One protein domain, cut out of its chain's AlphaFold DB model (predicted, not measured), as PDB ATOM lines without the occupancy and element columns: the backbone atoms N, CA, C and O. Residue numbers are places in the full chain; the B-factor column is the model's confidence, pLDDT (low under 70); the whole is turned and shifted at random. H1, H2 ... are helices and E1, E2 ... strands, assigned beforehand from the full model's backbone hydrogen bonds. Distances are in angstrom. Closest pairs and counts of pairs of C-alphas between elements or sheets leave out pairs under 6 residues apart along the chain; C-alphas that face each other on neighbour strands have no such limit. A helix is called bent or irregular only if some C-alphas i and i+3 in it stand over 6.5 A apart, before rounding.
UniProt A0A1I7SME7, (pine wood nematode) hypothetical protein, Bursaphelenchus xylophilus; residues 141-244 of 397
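This is residues 141 to 244 of the 397 residues of the protein "(pine wood nematode) hypothetical protein" of Bursaphelenchus xylophilus (UniProt A0A1I7SME7). Helices H2, H3 and H4 pack together at one end of the domain, and a small head of loops and short strands, with E1 and the hairpin of E2 and E3, makes the other end. H1 runs from the head toward the helical end, and the longest helix, H5, folds back from H4 along one side toward the head's end. The printed part has 104 residues, with three named strands followed by five named helices in the order E1, E2, E3, H1, H2, H3, H4, H5; the sheet is E2 - E3, antiparallel, and the class is mostly helix. The whole is compact, with a radius of gyration of the C-alphas of 13.8 A, and spans 42 by 31 by 24 A.

Residues 141 to 142 pair antiparallel with residues 150 to 151 of E1, residues 150 to 152, which pairs with no named strand. E2, residues 156 to 158, and E3, residues 165 to 167, are a hairpin, with N 157 and O 166 at 2.8 A and N 166 and O 157 at 2.9 A. H1, residues 168 to 177, is apart from H2, residues 189 to 198. H2 and H3, residues 203 to 216, are a helical hairpin that touches at Val 197 and Arg 206, their closest C-alphas at 5.6 A, with residues 206 to 210 of H3 alone. The hub is H4, residues 219 to 226, which touches three helices. It touches H2 at a steep tilt of 37 degrees, only just past shallow, the same way; the closest C-alphas, Ser 193 and Leu 223, are 5.6 A apart. H3 and H4, a helical hairpin, only just touch, with 3 pairs of C-alphas within 8 A, the closest those of Leu 213 and Tyr 219 at 6.1 A. H5, residues 228 to 244, forms a helical hairpin with H4, with the C-alphas of Glu 224 and Tyr 231 closest at 5.0 A. H1 and H5 only just touch, with 3 pairs of C-alphas within 8 A, those of Leu 177 and Gly 230 closest at 6.4 A, and run opposite ways at a shallow tilt of 24 degrees. Every O i to N i+4 pair is within hydrogen-bond range in H2, H3 and H4, against 4 of 6 in H1 and 10 of 13 in H5.

E1 begins at C-alpha 150 (15.869, 32.045, 28.366) and measures 7.1 A, E2 6.5 A and E3 6.9 A. H1 measures 15.0 A and is irregular, C-alphas 173 and 176 being 7.1 A apart. H2 measures 14.3 A, H3 19.7 A and H4 10.8 A. H5 measures 24.4 A, has a kink of 27 degrees near residue 238, and ends at C-alpha 244 (16.126, 25.473, 41.346).

The two C-alphas farthest apart, those of Pro 152 and Lys 204, are 42.4 A apart. The printed part has no cut, and the link from H1 to H2, 11 residues, is long. The mean pLDDT of the printed part is 86.7; residues 179, 181 and 240 to 244 are under 70.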
ATOM      1  N   HIS A 141      16.351  34.718  23.840       93.06
ATOM      2  CA  HIS A 141      15.697  33.615  23.152       93.06
ATOM      3  C   HIS A 141      15.821  32.359  24.020       93.06
ATOM      4  O   HIS A 141      16.722  32.229  24.859       93.06
ATOM      5  N   ARG A 142      14.866  31.440  23.891       95.62
ATOM      6  CA  ARG A 142      14.902  30.191  24.650       95.62
ATOM      7  C   ARG A 142      15.979  29.289  24.055       95.62
ATOM      8  O   ARG A 142      15.987  29.057  22.854       95.62
ATOM      9  N   CYS A 143      16.876  28.781  24.893       96.25
ATOM     10  CA  CYS A 143      17.812  27.736  24.501       96.25
ATOM     11  C   CYS A 143      17.037  26.449  24.194       96.25
ATOM     12  O   CYS A 143      16.332  25.939  25.064       96.25
ATOM     13  N   GLU A 144      17.213  25.903  22.996       96.06
ATOM     14  CA  GLU A 144      16.599  24.645  22.541       96.06
ATOM     15  C   GLU A 144      17.425  23.405  22.923       96.06
ATOM     16  O   GLU A 144      17.144  22.287  22.492       96.06
ATOM     17  N   GLY A 145      18.475  23.598  23.726       94.62
ATOM     18  CA  GLY A 145      19.214  22.525  24.382       94.62
ATOM     19  C   GLY A 145      18.494  22.020  25.640       94.62
ATOM     20  O   GLY A 145      17.448  22.553  26.017       94.62
ATOM     21  N   PRO A 146      19.080  21.054  26.371       92.12
ATOM     22  CA  PRO A 146      18.439  20.431  27.536       92.12
ATOM     23  C   PRO A 146      18.043  21.421  28.635       92.12
ATOM     24  O   PRO A 146      17.137  21.143  29.411       92.12
ATOM     25  N   CYS A 147      18.721  22.570  28.742       94.31
ATOM     26  CA  CYS A 147      18.415  23.513  29.811       94.31
ATOM     27  C   CYS A 147      17.089  24.263  29.601       94.31
ATOM     28  O   CYS A 147      16.523  24.748  30.578       94.31
ATOM     29  N   GLY A 148      16.612  24.438  28.362       93.75
ATOM     30  CA  GLY A 148      15.361  25.155  28.083       93.75
ATOM     31  C   GLY A 148      15.289  26.606  28.593       93.75
ATOM     32  O   GLY A 148      14.194  27.170  28.648       93.75
ATOM     33  N   LYS A 149      16.406  27.209  29.036       94.00
ATOM     34  CA  LYS A 149      16.435  28.522  29.710       94.00
ATOM     35  C   LYS A 149      16.375  29.666  28.701       94.00
ATOM     36  O   LYS A 149      16.980  29.572  27.636       94.00
ATOM     37  N   MET A 150      15.727  30.769  29.075       94.88
ATOM     38  CA  MET A 150      15.869  32.045  28.366       94.88
ATOM     39  C   MET A 150      17.304  32.552  28.526       94.88
ATOM     40  O   MET A 150      17.827  32.574  29.643       94.88
ATOM     41  N   ARG A 151      17.950  32.916  27.419       94.94
ATOM     42  CA  ARG A 151      19.334  33.398  27.368       94.94
ATOM     43  C   ARG A 151      19.434  34.576  26.413       94.94
ATOM     44  O   ARG A 151      18.731  34.547  25.405       94.94
ATOM     45  N   PRO A 152      20.299  35.568  26.680       95.06
ATOM     46  CA  PRO A 152      20.520  36.643  25.726       95.06
ATOM     47  C   PRO A 152      20.983  36.066  24.387       95.06
ATOM     48  O   PRO A 152      21.698  35.061  24.356       95.06
ATOM     49  N   ILE A 153      20.595  36.700  23.279       93.38
ATOM     50  CA  ILE A 153      20.939  36.224  21.925       93.38
ATOM     51  C   ILE A 153      22.461  36.055  21.758       93.38
ATOM     52  O   ILE A 153      22.906  35.124  21.093       93.38
ATOM     53  N   SER A 154      23.267  36.887  22.424       93.94
ATOM     54  CA  SER A 154      24.735  36.799  22.433       93.94
ATOM     55  C   SER A 154      25.302  35.521  23.073       93.94
ATOM     56  O   SER A 154      26.439  35.155  22.784       93.94
ATOM     57  N   GLU A 155      24.539  34.829  23.925       94.94
ATOM     58  CA  GLU A 155      24.928  33.550  24.543       94.94
ATOM     59  C   GLU A 155      24.478  32.325  23.734       94.94
ATOM     60  O   GLU A 155      24.811  31.190  24.100       94.94
ATOM     61  N   LEU A 156      23.709  32.527  22.661       95.19
ATOM     62  CA  LEU A 156      23.148  31.464  21.836       95.19
ATOM     63  C   LEU A 156      23.951  31.286  20.550       95.19
ATOM     64  O   LEU A 156      24.305  32.236  19.859       95.19
ATOM     65  N   THR A 157      24.210  30.031  20.208       95.44
ATOM     66  CA  THR A 157      24.784  29.626  18.926       95.44
ATOM     67  C   THR A 157      23.680  29.028  18.069       95.44
ATOM     68  O   THR A 157      23.001  28.094  18.497       95.44
ATOM     69  N   LEU A 158      23.508  29.572  16.863       94.69
ATOM     70  CA  LEU A 158      22.584  29.050  15.862       94.69
ATOM     71  C   LEU A 158      23.285  27.974  15.024       94.69
ATOM     72  O   LEU A 158      24.283  28.255  14.358       94.69
ATOM     73  N   PHE A 159      22.754  26.755  15.032       92.19
ATOM     74  CA  PHE A 159      23.281  25.645  14.240       92.19
ATOM     75  C   PHE A 159      22.639  25.642  12.853       92.19
ATOM     76  O   PHE A 159      21.499  25.223  12.697       92.19
ATOM     77  N   GLY A 160      23.370  26.090  11.829       84.62
ATOM     78  CA  GLY A 160      22.805  26.375  10.501       84.62
ATOM     79  C   GLY A 160      22.141  25.203   9.761       84.62
ATOM     80  O   GLY A 160      21.352  25.452   8.862       84.62
ATOM     81  N   GLN A 161      22.426  23.945  10.118       85.31
ATOM     82  CA  GLN A 161      21.799  22.778   9.474       85.31
ATOM     83  C   GLN A 161      20.411  22.439  10.035       85.31
ATOM     84  O   GLN A 161      19.582  21.895   9.315       85.31
ATOM     85  N   CYS A 162      20.167  22.730  11.312       92.94
ATOM     86  CA  CYS A 162      18.918  22.393  12.001       92.94
ATOM     87  C   CYS A 162      18.199  23.618  12.578       92.94
ATOM     88  O   CYS A 162      17.173  23.464  13.223       92.94
ATOM     89  N   GLU A 163      18.769  24.811  12.398       93.56
ATOM     90  CA  GLU A 163      18.255  26.112  12.846       93.56
ATOM     91  C   GLU A 163      18.010  26.235  14.359       93.56
ATOM     92  O   GLU A 163      17.445  27.222  14.819       93.56
ATOM     93  N   HIS A 164      18.510  25.286  15.151       96.19
ATOM     94  CA  HIS A 164      18.376  25.337  16.599       96.19
ATOM     95  C   HIS A 164      19.343  26.342  17.238       96.19
ATOM     96  O   HIS A 164      20.526  26.426  16.890       96.19
ATOM     97  N   SER A 165      18.845  27.044  18.247       96.25
ATOM     98  CA  SER A 165      19.520  28.045  19.064       96.25
ATOM     99  C   SER A 165      19.916  27.459  20.425       96.25
ATOM    100  O   SER A 165      19.098  27.248  21.320       96.25
ATOM    101  N   ILE A 166      21.204  27.165  20.611       96.56
ATOM    102  CA  ILE A 166      21.707  26.465  21.805       96.56
ATOM    103  C   ILE A 166      22.674  27.362  22.573       96.56
ATOM    104  O   ILE A 166      23.572  27.965  21.990       96.56
ATOM    105  N   CYS A 167      22.533  27.433  23.896       96.56
ATOM    106  CA  CYS A 167      23.423  28.242  24.723       96.56
ATOM    107  C   CYS A 167      24.804  27.601  24.900       96.56
ATOM    108  O   CYS A 167      24.933  26.376  24.980       96.56
ATOM    109  N   SER A 168      25.832  28.437  25.053       93.75
ATOM    110  CA  SER A 168      27.229  28.008  25.214       93.75
ATOM    111  C   SER A 168      27.445  26.988  26.342       93.75
ATOM    112  O   SER A 168      28.233  26.059  26.183       93.75
ATOM    113  N   SER A 169      26.712  27.104  27.459       94.31
ATOM    114  CA  SER A 169      26.775  26.127  28.559       94.31
ATOM    115  C   SER A 169      26.347  24.725  28.117       94.31
ATOM    116  O   SER A 169      27.083  23.776  28.362       94.31
ATOM    117  N   CYS A 170      25.212  24.596  27.416       94.12
ATOM    118  CA  CYS A 170      24.739  23.298  26.927       94.12
ATOM    119  C   CYS A 170      25.715  22.689  25.919       94.12
ATOM    120  O   CYS A 170      25.982  21.495  25.996       94.12
ATOM    121  N   ILE A 171      26.274  23.506  25.020       91.81
ATOM    122  CA  ILE A 171      27.281  23.051  24.051       91.81
ATOM    123  C   ILE A 171      28.505  22.519  24.791       91.81
ATOM    124  O   ILE A 171      28.945  21.410  24.526       91.81
ATOM    125  N   LYS A 172      29.035  23.272  25.760       90.50
ATOM    126  CA  LYS A 172      30.229  22.875  26.516       90.50
ATOM    127  C   LYS A 172      30.012  21.606  27.344       90.50
ATOM    128  O   LYS A 172      30.903  20.768  27.409       90.50
ATOM    129  N   GLU A 173      28.856  21.478  27.989       89.69
ATOM    130  CA  GLU A 173      28.537  20.333  28.852       89.69
ATOM    131  C   GLU A 173      28.259  19.054  28.059       89.69
ATOM    132  O   GLU A 173      28.592  17.973  28.536       89.69
ATOM    133  N   LEU A 174      27.679  19.167  26.860       86.44
ATOM    134  CA  LEU A 174      27.368  18.020  26.002       86.44
ATOM    135  C   LEU A 174      28.418  17.757  24.920       86.44
ATOM    136  O   LEU A 174      28.394  16.686  24.329       86.44
ATOM    137  N   SER A 175      29.370  18.667  24.699       83.88
ATOM    138  CA  SER A 175      30.492  18.472  23.774       83.88
ATOM    139  C   SER A 175      31.223  17.137  23.966       83.88
ATOM    140  O   SER A 175      31.535  16.535  22.946       83.88
ATOM    141  N   PRO A 176      31.452  16.618  25.193       82.75
ATOM    142  CA  PRO A 176      32.097  15.315  25.381       82.75
ATOM    143  C   PRO A 176      31.299  14.110  24.864       82.75
ATOM    144  O   PRO A 176      31.847  13.014  24.827       82.75
ATOM    145  N   LEU A 177      30.013  14.275  24.527       77.25
ATOM    146  CA  LEU A 177      29.209  13.217  23.903       77.25
ATOM    147  C   LEU A 177      29.475  13.084  22.402       77.25
ATOM    148  O   LEU A 177      29.012  12.125  21.790       77.25
ATOM    149  N   PHE A 178      30.184  14.040  21.806       78.75
ATOM    150  CA  PHE A 178      30.508  14.034  20.389       78.75
ATOM    151  C   PHE A 178      32.021  13.892  20.229       78.75
ATOM    152  O   PHE A 178      32.791  14.630  20.839       78.75
ATOM    153  N   ASP A 179      32.443  12.943  19.396       68.75
ATOM    154  CA  ASP A 179      33.861  12.613  19.206       68.75
ATOM    155  C   ASP A 179      34.639  13.668  18.393       68.75
ATOM    156  O   ASP A 179      35.860  13.568  18.265       68.75
ATOM    157  N   ASP A 180      33.965  14.692  17.854       75.00
ATOM    158  CA  ASP A 180      34.589  15.733  17.036       75.00
ATOM    159  C   ASP A 180      34.599  17.106  17.741       75.00
ATOM    160  O   ASP A 180      33.595  17.827  17.728       75.00
ATOM    161  N   PRO A 181      35.736  17.524  18.328       65.06
ATOM    162  CA  PRO A 181      35.864  18.841  18.947       65.06
ATOM    163  C   PRO A 181      35.864  19.993  17.930       65.06
ATOM    164  O   PRO A 181      35.649  21.142  18.319       65.06
ATOM    165  N   ASN A 182      36.109  19.720  16.643       73.44
ATOM    166  CA  ASN A 182      36.154  20.736  15.590       73.44
ATOM    167  C   ASN A 182      34.795  20.950  14.916       73.44
ATOM    168  O   ASN A 182      34.604  21.962  14.242       73.44
ATOM    169  N   ASN A 183      33.855  20.024  15.105       77.25
ATOM    170  CA  ASN A 183      32.522  20.098  14.529       77.25
ATOM    171  C   ASN A 183      31.460  19.897  15.621       77.25
ATOM    172  O   ASN A 183      30.936  18.791  15.781       77.25
ATOM    173  N   PRO A 184      31.145  20.947  16.407       78.25
ATOM    174  CA  PRO A 184      30.148  20.834  17.457       78.25
ATOM    175  C   PRO A 184      28.809  20.410  16.852       78.25
ATOM    176  O   PRO A 184      28.313  21.014  15.900       78.25
ATOM    177  N   VAL A 185      28.208  19.373  17.428       86.12
ATOM    178  CA  VAL A 185      26.892  18.879  17.023       86.12
ATOM    179  C   VAL A 185      25.814  19.630  17.803       86.12
ATOM    180  O   VAL A 185      25.985  19.988  18.974       86.12
ATOM    181  N   CYS A 186      24.678  19.883  17.154       93.62
ATOM    182  CA  CYS A 186      23.540  20.500  17.819       93.62
ATOM    183  C   CYS A 186      23.077  19.644  19.007       93.62
ATOM    184  O   CYS A 186      22.763  18.464  18.868       93.62
ATOM    185  N   CYS A 187      22.980  20.272  20.177       91.75
ATOM    186  CA  CYS A 187      22.621  19.606  21.425       91.75
ATOM    187  C   CYS A 187      21.102  19.546  21.693       91.75
ATOM    188  O   CYS A 187      20.680  19.291  22.824       91.75
ATOM    189  N   ASN A 188      20.267  19.831  20.692       94.44
ATOM    190  CA  ASN A 188      18.824  19.621  20.788       94.44
ATOM    191  C   ASN A 188      18.519  18.113  20.839       94.44
ATOM    192  O   ASN A 188      19.176  17.328  20.156       94.44
ATOM    193  N   VAL A 189      17.513  17.698  21.620       90.12
ATOM    194  CA  VAL A 189      17.198  16.270  21.822       90.12
ATOM    195  C   VAL A 189      16.942  15.534  20.504       90.12
ATOM    196  O   VAL A 189      17.357  14.383  20.357       90.12
ATOM    197  N   SER A 190      16.318  16.203  19.529       92.00
ATOM    198  CA  SER A 190      16.030  15.618  18.220       92.00
ATOM    199  C   SER A 190      17.305  15.380  17.415       92.00
ATOM    200  O   SER A 190      17.510  14.280  16.904       92.00
ATOM    201  N   CYS A 191      18.212  16.360  17.384       92.75
ATOM    202  CA  CYS A 191      19.493  16.257  16.693       92.75
ATOM    203  C   CYS A 191      20.397  15.188  17.311       92.75
ATOM    204  O   CYS A 191      20.951  14.371  16.579       92.75
ATOM    205  N   ILE A 192      20.500  15.151  18.645       89.88
ATOM    206  CA  ILE A 192      21.289  14.134  19.356       89.88
ATOM    207  C   ILE A 192      20.751  12.738  19.049       89.88
ATOM    208  O   ILE A 192      21.516  11.835  18.722       89.88
ATOM    209  N   SER A 193      19.432  12.560  19.128       89.19
ATOM    210  CA  SER A 193      18.812  11.258  18.885       89.19
ATOM    211  C   SER A 193      19.044  10.784  17.455       89.19
ATOM    212  O   SER A 193      19.394   9.627  17.261       89.19
ATOM    213  N   SER A 194      18.908  11.666  16.461       90.38
ATOM    214  CA  SER A 194      19.204  11.335  15.062       90.38
ATOM    215  C   SER A 194      20.674  10.954  14.869       90.38
ATOM    216  O   SER A 194      20.956   9.915  14.280       90.38
ATOM    217  N   HIS A 195      21.605  11.715  15.454       89.00
ATOM    218  CA  HIS A 195      23.034  11.398  15.392       89.00
ATOM    219  C   HIS A 195      23.350  10.027  16.012       89.00
ATOM    220  O   HIS A 195      24.113   9.251  15.446       89.00
ATOM    221  N   LEU A 196      22.733   9.685  17.147       86.25
ATOM    222  CA  LEU A 196      22.879   8.361  17.763       86.25
ATOM    223  C   LEU A 196      22.266   7.240  16.929       86.25
ATOM    224  O   LEU A 196      22.763   6.119  16.935       86.25
ATOM    225  N   VAL A 197      21.175   7.510  16.215       90.31
ATOM    226  CA  VAL A 197      20.639   6.527  15.275       90.31
ATOM    227  C   VAL A 197      21.629   6.304  14.135       90.31
ATOM    228  O   VAL A 197      21.828   5.161  13.736       90.31
ATOM    229  N   ASP A 198      22.310   7.339  13.645       89.50
ATOM    230  CA  ASP A 198      23.285   7.198  12.561       89.50
ATOM    231  C   ASP A 198      24.514   6.359  12.925       89.50
ATOM    232  O   ASP A 198      25.090   5.734  12.029       89.50
ATOM    233  N   THR A 199      24.871   6.271  14.212       86.06
ATOM    234  CA  THR A 199      25.988   5.440  14.691       86.06
ATOM    235  C   THR A 199      25.641   3.957  14.845       86.06
ATOM    236  O   THR A 199      26.541   3.151  15.077       86.06
ATOM    237  N   LEU A 200      24.372   3.549  14.689       88.94
ATOM    238  CA  LEU A 200      24.001   2.132  14.762       88.94
ATOM    239  C   LEU A 200      24.579   1.349  13.574       88.94
ATOM    240  O   LEU A 200      24.419   1.732  12.411       88.94
ATOM    241  N   GLU A 201      25.194   0.202  13.868       91.69
ATOM    242  CA  GLU A 201      25.957  -0.589  12.896       91.69
ATOM    243  C   GLU A 201      25.099  -1.082  11.724       91.69
ATOM    244  O   GLU A 201      25.499  -1.010  10.557       91.69
ATOM    245  N   THR A 202      23.893  -1.589  12.007       94.69
ATOM    246  CA  THR A 202      23.074  -2.235  10.980       94.69
ATOM    247  C   THR A 202      22.041  -1.287  10.371       94.69
ATOM    248  O   THR A 202      21.336  -0.538  11.047       94.69
ATOM    249  N   LEU A 203      21.862  -1.369   9.046       93.62
ATOM    250  CA  LEU A 203      20.831  -0.606   8.324       93.62
ATOM    251  C   LEU A 203      19.415  -0.878   8.871       93.62
ATOM    252  O   LEU A 203      18.572   0.016   8.916       93.62
ATOM    253  N   LYS A 204      19.146  -2.125   9.277       94.88
ATOM    254  CA  LYS A 204      17.843  -2.539   9.809       94.88
ATOM    255  C   LYS A 204      17.548  -1.857  11.146       94.88
ATOM    256  O   LYS A 204      16.432  -1.384  11.340       94.88
ATOM    257  N   GLU A 205      18.529  -1.776  12.041       92.12
ATOM    258  CA  GLU A 205      18.378  -1.081  13.323       92.12
ATOM    259  C   GLU A 205      18.191   0.417  13.131       92.12
ATOM    260  O   GLU A 205      17.258   0.969  13.714       92.12
ATOM    261  N   ARG A 206      18.982   1.041  12.248       94.25
ATOM    262  CA  ARG A 206      18.821   2.456  11.887       94.25
ATOM    263  C   ARG A 206      17.419   2.765  11.402       94.25
ATOM    264  O   ARG A 206      16.756   3.648  11.936       94.25
ATOM    265  N   ARG A 207      16.928   1.988  10.434       92.50
ATOM    266  CA  ARG A 207      15.579   2.162   9.885       92.50
ATOM    267  C   ARG A 207      14.507   2.030  10.963       92.50
ATOM    268  O   ARG A 207      13.615   2.867  11.034       92.50
ATOM    269  N   ASN A 208      14.610   1.008  11.812       91.38
ATOM    270  CA  ASN A 208      13.655   0.789  12.895       91.38
ATOM    271  C   ASN A 208      13.681   1.928  13.925       91.38
ATOM    272  O   ASN A 208      12.626   2.327  14.413       91.38
ATOM    273  N   ALA A 209      14.862   2.446  14.264       88.94
ATOM    274  CA  ALA A 209      15.003   3.543  15.212       88.94
ATOM    275  C   ALA A 209      14.486   4.869  14.630       88.94
ATOM    276  O   ALA A 209      13.709   5.549  15.295       88.94
ATOM    277  N   TYR A 210      14.797   5.183  13.368       92.44
ATOM    278  CA  TYR A 210      14.221   6.339  12.675       92.44
ATOM    279  C   TYR A 210      12.703   6.261  12.567       92.44
ATOM    280  O   TYR A 210      12.017   7.250  12.807       92.44
ATOM    281  N   GLN A 211      12.155   5.084  12.264       90.69
ATOM    282  CA  GLN A 211      10.708   4.909  12.200       90.69
ATOM    283  C   GLN A 211      10.042   5.178  13.556       90.69
ATOM    284  O   GLN A 211       8.971   5.773  13.598       90.69
ATOM    285  N   LYS A 212      10.692   4.807  14.666       89.19
ATOM    286  CA  LYS A 212      10.224   5.162  16.013       89.19
ATOM    287  C   LYS A 212      10.325   6.658  16.297       89.19
ATOM    288  O   LYS A 212       9.392   7.210  16.863       89.19
ATOM    289  N   LEU A 213      11.414   7.313  15.888       87.94
ATOM    290  CA  LEU A 213      11.557   8.766  16.027       87.94
ATOM    291  C   LEU A 213      10.450   9.519  15.283       87.94
ATOM    292  O   LEU A 213       9.848  10.417  15.856       87.94
ATOM    293  N   ILE A 214      10.156   9.117  14.045       85.75
ATOM    294  CA  ILE A 214       9.135   9.754  13.201       85.75
ATOM    295  C   ILE A 214       7.720   9.487  13.729       85.75
ATOM    296  O   ILE A 214       6.892  10.387  13.730       85.75
ATOM    297  N   ASN A 215       7.427   8.253  14.151       85.94
ATOM    298  CA  ASN A 215       6.060   7.865  14.506       85.94
ATOM    299  C   ASN A 215       5.673   8.219  15.947       85.94
ATOM    300  O   ASN A 215       4.496   8.446  16.213       85.94
ATOM    301  N   GLU A 216       6.621   8.171  16.885       81.19
ATOM    302  CA  GLU A 216       6.335   8.286  18.322       81.19
ATOM    303  C   GLU A 216       6.886   9.577  18.943       81.19
ATOM    304  O   GLU A 216       6.624   9.821  20.119       81.19
ATOM    305  N   GLU A 217       7.703  10.353  18.213       79.00
ATOM    306  CA  GLU A 217       8.412  11.553  18.706       79.00
ATOM    307  C   GLU A 217       9.163  11.325  20.039       79.00
ATOM    308  O   GLU A 217       9.430  12.231  20.825       79.00
ATOM    309  N   CYS A 218       9.543  10.074  20.317       81.62
ATOM    310  CA  CYS A 218      10.108   9.646  21.597       81.62
ATOM    311  C   CYS A 218      11.642   9.770  21.634       81.62
ATOM    312  O   CYS A 218      12.344   8.805  21.953       81.62
ATOM    313  N   TYR A 219      12.169  10.953  21.316       85.62
ATOM    314  CA  TYR A 219      13.610  11.241  21.258       85.62
ATOM    315  C   TYR A 219      14.352  10.823  22.537       85.62
ATOM    316  O   TYR A 219      15.359  10.120  22.493       85.62
ATOM    317  N   GLU A 220      13.788  11.148  23.698       84.56
ATOM    318  CA  GLU A 220      14.364  10.821  25.006       84.56
ATOM    319  C   GLU A 220      14.513   9.312  25.240       84.56
ATOM    320  O   GLU A 220      15.522   8.877  25.788       84.56
ATOM    321  N   LYS A 221      13.552   8.498  24.779       86.38
ATOM    322  CA  LYS A 221      13.612   7.031  24.914       86.38
ATOM    323  C   LYS A 221      14.667   6.419  23.995       86.38
ATOM    324  O   LYS A 221      15.270   5.406  24.338       86.38
ATOM    325  N   ILE A 222      14.870   7.004  22.814       84.81
ATOM    326  CA  ILE A 222      15.936   6.591  21.892       84.81
ATOM    327  C   ILE A 222      17.293   6.927  22.507       84.81
ATOM    328  O   ILE A 222      18.152   6.049  22.582       84.81
ATOM    329  N   LEU A 223      17.446   8.142  23.033       83.38
ATOM    330  CA  LEU A 223      18.641   8.561  23.756       83.38
ATOM    331  C   LEU A 223      18.931   7.630  24.947       83.38
ATOM    332  O   LEU A 223      20.037   7.117  25.061       83.38
ATOM    333  N   GLU A 224      17.932   7.324  25.781       88.94
ATOM    334  CA  GLU A 224      18.069   6.398  26.916       88.94
ATOM    335  C   GLU A 224      18.490   4.989  26.492       88.94
ATOM    336  O   GLU A 224      19.332   4.368  27.141       88.94
ATOM    337  N   LYS A 225      17.915   4.479  25.401       87.12
ATOM    338  CA  LYS A 225      18.165   3.116  24.936       87.12
ATOM    339  C   LYS A 225      19.564   2.940  24.345       87.12
ATOM    340  O   LYS A 225      20.179   1.901  24.579       87.12
ATOM    341  N   TYR A 226      20.018   3.894  23.534       83.62
ATOM    342  CA  TYR A 226      21.233   3.740  22.727       83.62
ATOM    343  C   TYR A 226      22.455   4.441  23.326       83.62
ATOM    344  O   TYR A 226      23.570   3.980  23.099       83.62
ATOM    345  N   ASP A 227      22.264   5.468  24.157       82.94
ATOM    346  CA  ASP A 227      23.328   6.055  24.971       82.94
ATOM    347  C   ASP A 227      22.835   6.373  26.399       82.94
ATOM    348  O   ASP A 227      22.558   7.525  26.751       82.94
ATOM    349  N   PRO A 228      22.762   5.361  27.283       83.88
ATOM    350  CA  PRO A 228      22.299   5.554  28.656       83.88
ATOM    351  C   PRO A 228      23.146   6.554  29.459       83.88
ATOM    352  O   PRO A 228      22.659   7.149  30.424       83.88
ATOM    353  N   LYS A 229      24.433   6.722  29.112       83.88
ATOM    354  CA  LYS A 229      25.329   7.671  29.789       83.88
ATOM    355  C   LYS A 229      25.035   9.096  29.328       83.88
ATOM    356  O   LYS A 229      24.830   9.958  30.186       83.88
ATOM    357  N   GLY A 230      24.938   9.322  28.019       79.94
ATOM    358  CA  GLY A 230      24.511  10.597  27.449       79.94
ATOM    359  C   GLY A 230      23.106  10.985  27.883       79.94
ATOM    360  O   GLY A 230      22.895  12.125  28.282       79.94
ATOM    361  N   TYR A 231      22.170  10.036  27.962       85.88
ATOM    362  CA  TYR A 231      20.832  10.274  28.507       85.88
ATOM    363  C   TYR A 231      20.854  10.731  29.966       85.88
ATOM    364  O   TYR A 231      20.157  11.677  30.335       85.88
ATOM    365  N   LYS A 232      21.661  10.099  30.825       86.12
ATOM    366  CA  LYS A 232      21.811  10.544  32.220       86.12
ATOM    367  C   LYS A 232      22.370  11.961  32.292       86.12
ATOM    368  O   LYS A 232      21.857  12.764  33.063       86.12
ATOM    369  N   LEU A 233      23.376  12.285  31.481       82.69
ATOM    370  CA  LEU A 233      23.925  13.638  31.416       82.69
ATOM    371  C   LEU A 233      22.865  14.642  30.940       82.69
ATOM    372  O   LEU A 233      22.599  15.626  31.625       82.69
ATOM    373  N   TYR A 234      22.195  14.341  29.828       86.12
ATOM    374  CA  TYR A 234      21.133  15.153  29.240       86.12
ATOM    375  C   TYR A 234      19.981  15.396  30.226       86.12
ATOM    376  O   TYR A 234      19.600  16.536  30.490       86.12
ATOM    377  N   SER A 235      19.464  14.329  30.837       86.00
ATOM    378  CA  SER A 235      18.364  14.400  31.802       86.00
ATOM    379  C   SER A 235      18.757  15.124  33.090       86.00
ATOM    380  O   SER A 235      17.922  15.826  33.655       86.00
ATOM    381  N   ASN A 236      20.008  15.027  33.547       85.62
ATOM    382  CA  ASN A 236      20.497  15.806  34.686       85.62
ATOM    383  C   ASN A 236      20.552  17.305  34.366       85.62
ATOM    384  O   ASN A 236      20.153  18.115  35.202       85.62
ATOM    385  N   LEU A 237      20.984  17.679  33.156       81.81
ATOM    386  CA  LEU A 237      20.971  19.073  32.704       81.81
ATOM    387  C   LEU A 237      19.550  19.625  32.596       81.81
ATOM    388  O   LEU A 237      19.315  20.761  33.002       81.81
ATOM    389  N   ALA A 238      18.602  18.811  32.130       81.50
ATOM    390  CA  ALA A 238      17.187  19.170  32.094       81.50
ATOM    391  C   ALA A 238      16.574  19.283  33.508       81.50
ATOM    392  O   ALA A 238      15.884  20.252  33.821       81.50
ATOM    393  N   LYS A 239      16.865  18.338  34.414       82.12
ATOM    394  CA  LYS A 239      16.332  18.301  35.794       82.12
ATOM    395  C   LYS A 239      16.955  19.337  36.730       82.12
ATOM    396  O   LYS A 239      16.275  19.846  37.620       82.12
ATOM    397  N   GLY A 240      18.218  19.709  36.519       65.81
ATOM    398  CA  GLY A 240      18.882  20.792  37.257       65.81
ATOM    399  C   GLY A 240      18.179  22.152  37.109       65.81
ATOM    400  O   GLY A 240      18.478  23.094  37.844       65.81
ATOM    401  N   VAL A 241      17.223  22.250  36.182       55.19
ATOM    402  CA  VAL A 241      16.359  23.409  35.952       55.19
ATOM    403  C   VAL A 241      15.099  23.355  36.810       55.19
ATOM    404  O   VAL A 241      14.743  24.367  37.405       55.19
ATOM    405  N   THR A 242      14.455  22.195  36.954       50.53
ATOM    406  CA  THR A 242      13.197  22.082  37.712       50.53
ATOM    407  C   THR A 242      13.395  22.164  39.226       50.53
ATOM    408  O   THR A 242      12.523  22.676  39.922       50.53
ATOM    409  N   GLN A 243      14.550  21.751  39.760       45.50
ATOM    410  CA  GLN A 243      14.813  21.818  41.208       45.50
ATOM    411  C   GLN A 243      15.202  23.209  41.735       45.50
ATOM    412  O   GLN A 243      14.975  23.478  42.910       45.50
ATOM    413  N   LYS A 244      15.736  24.116  40.904       45.31
ATOM    414  CA  LYS A 244      16.126  25.473  41.346       45.31
ATOM    415  C   LYS A 244      14.989  26.504  41.328       45.31
ATOM    416  O   LYS A 244      15.187  27.606  41.824       45.31
TER     417      LYS A 244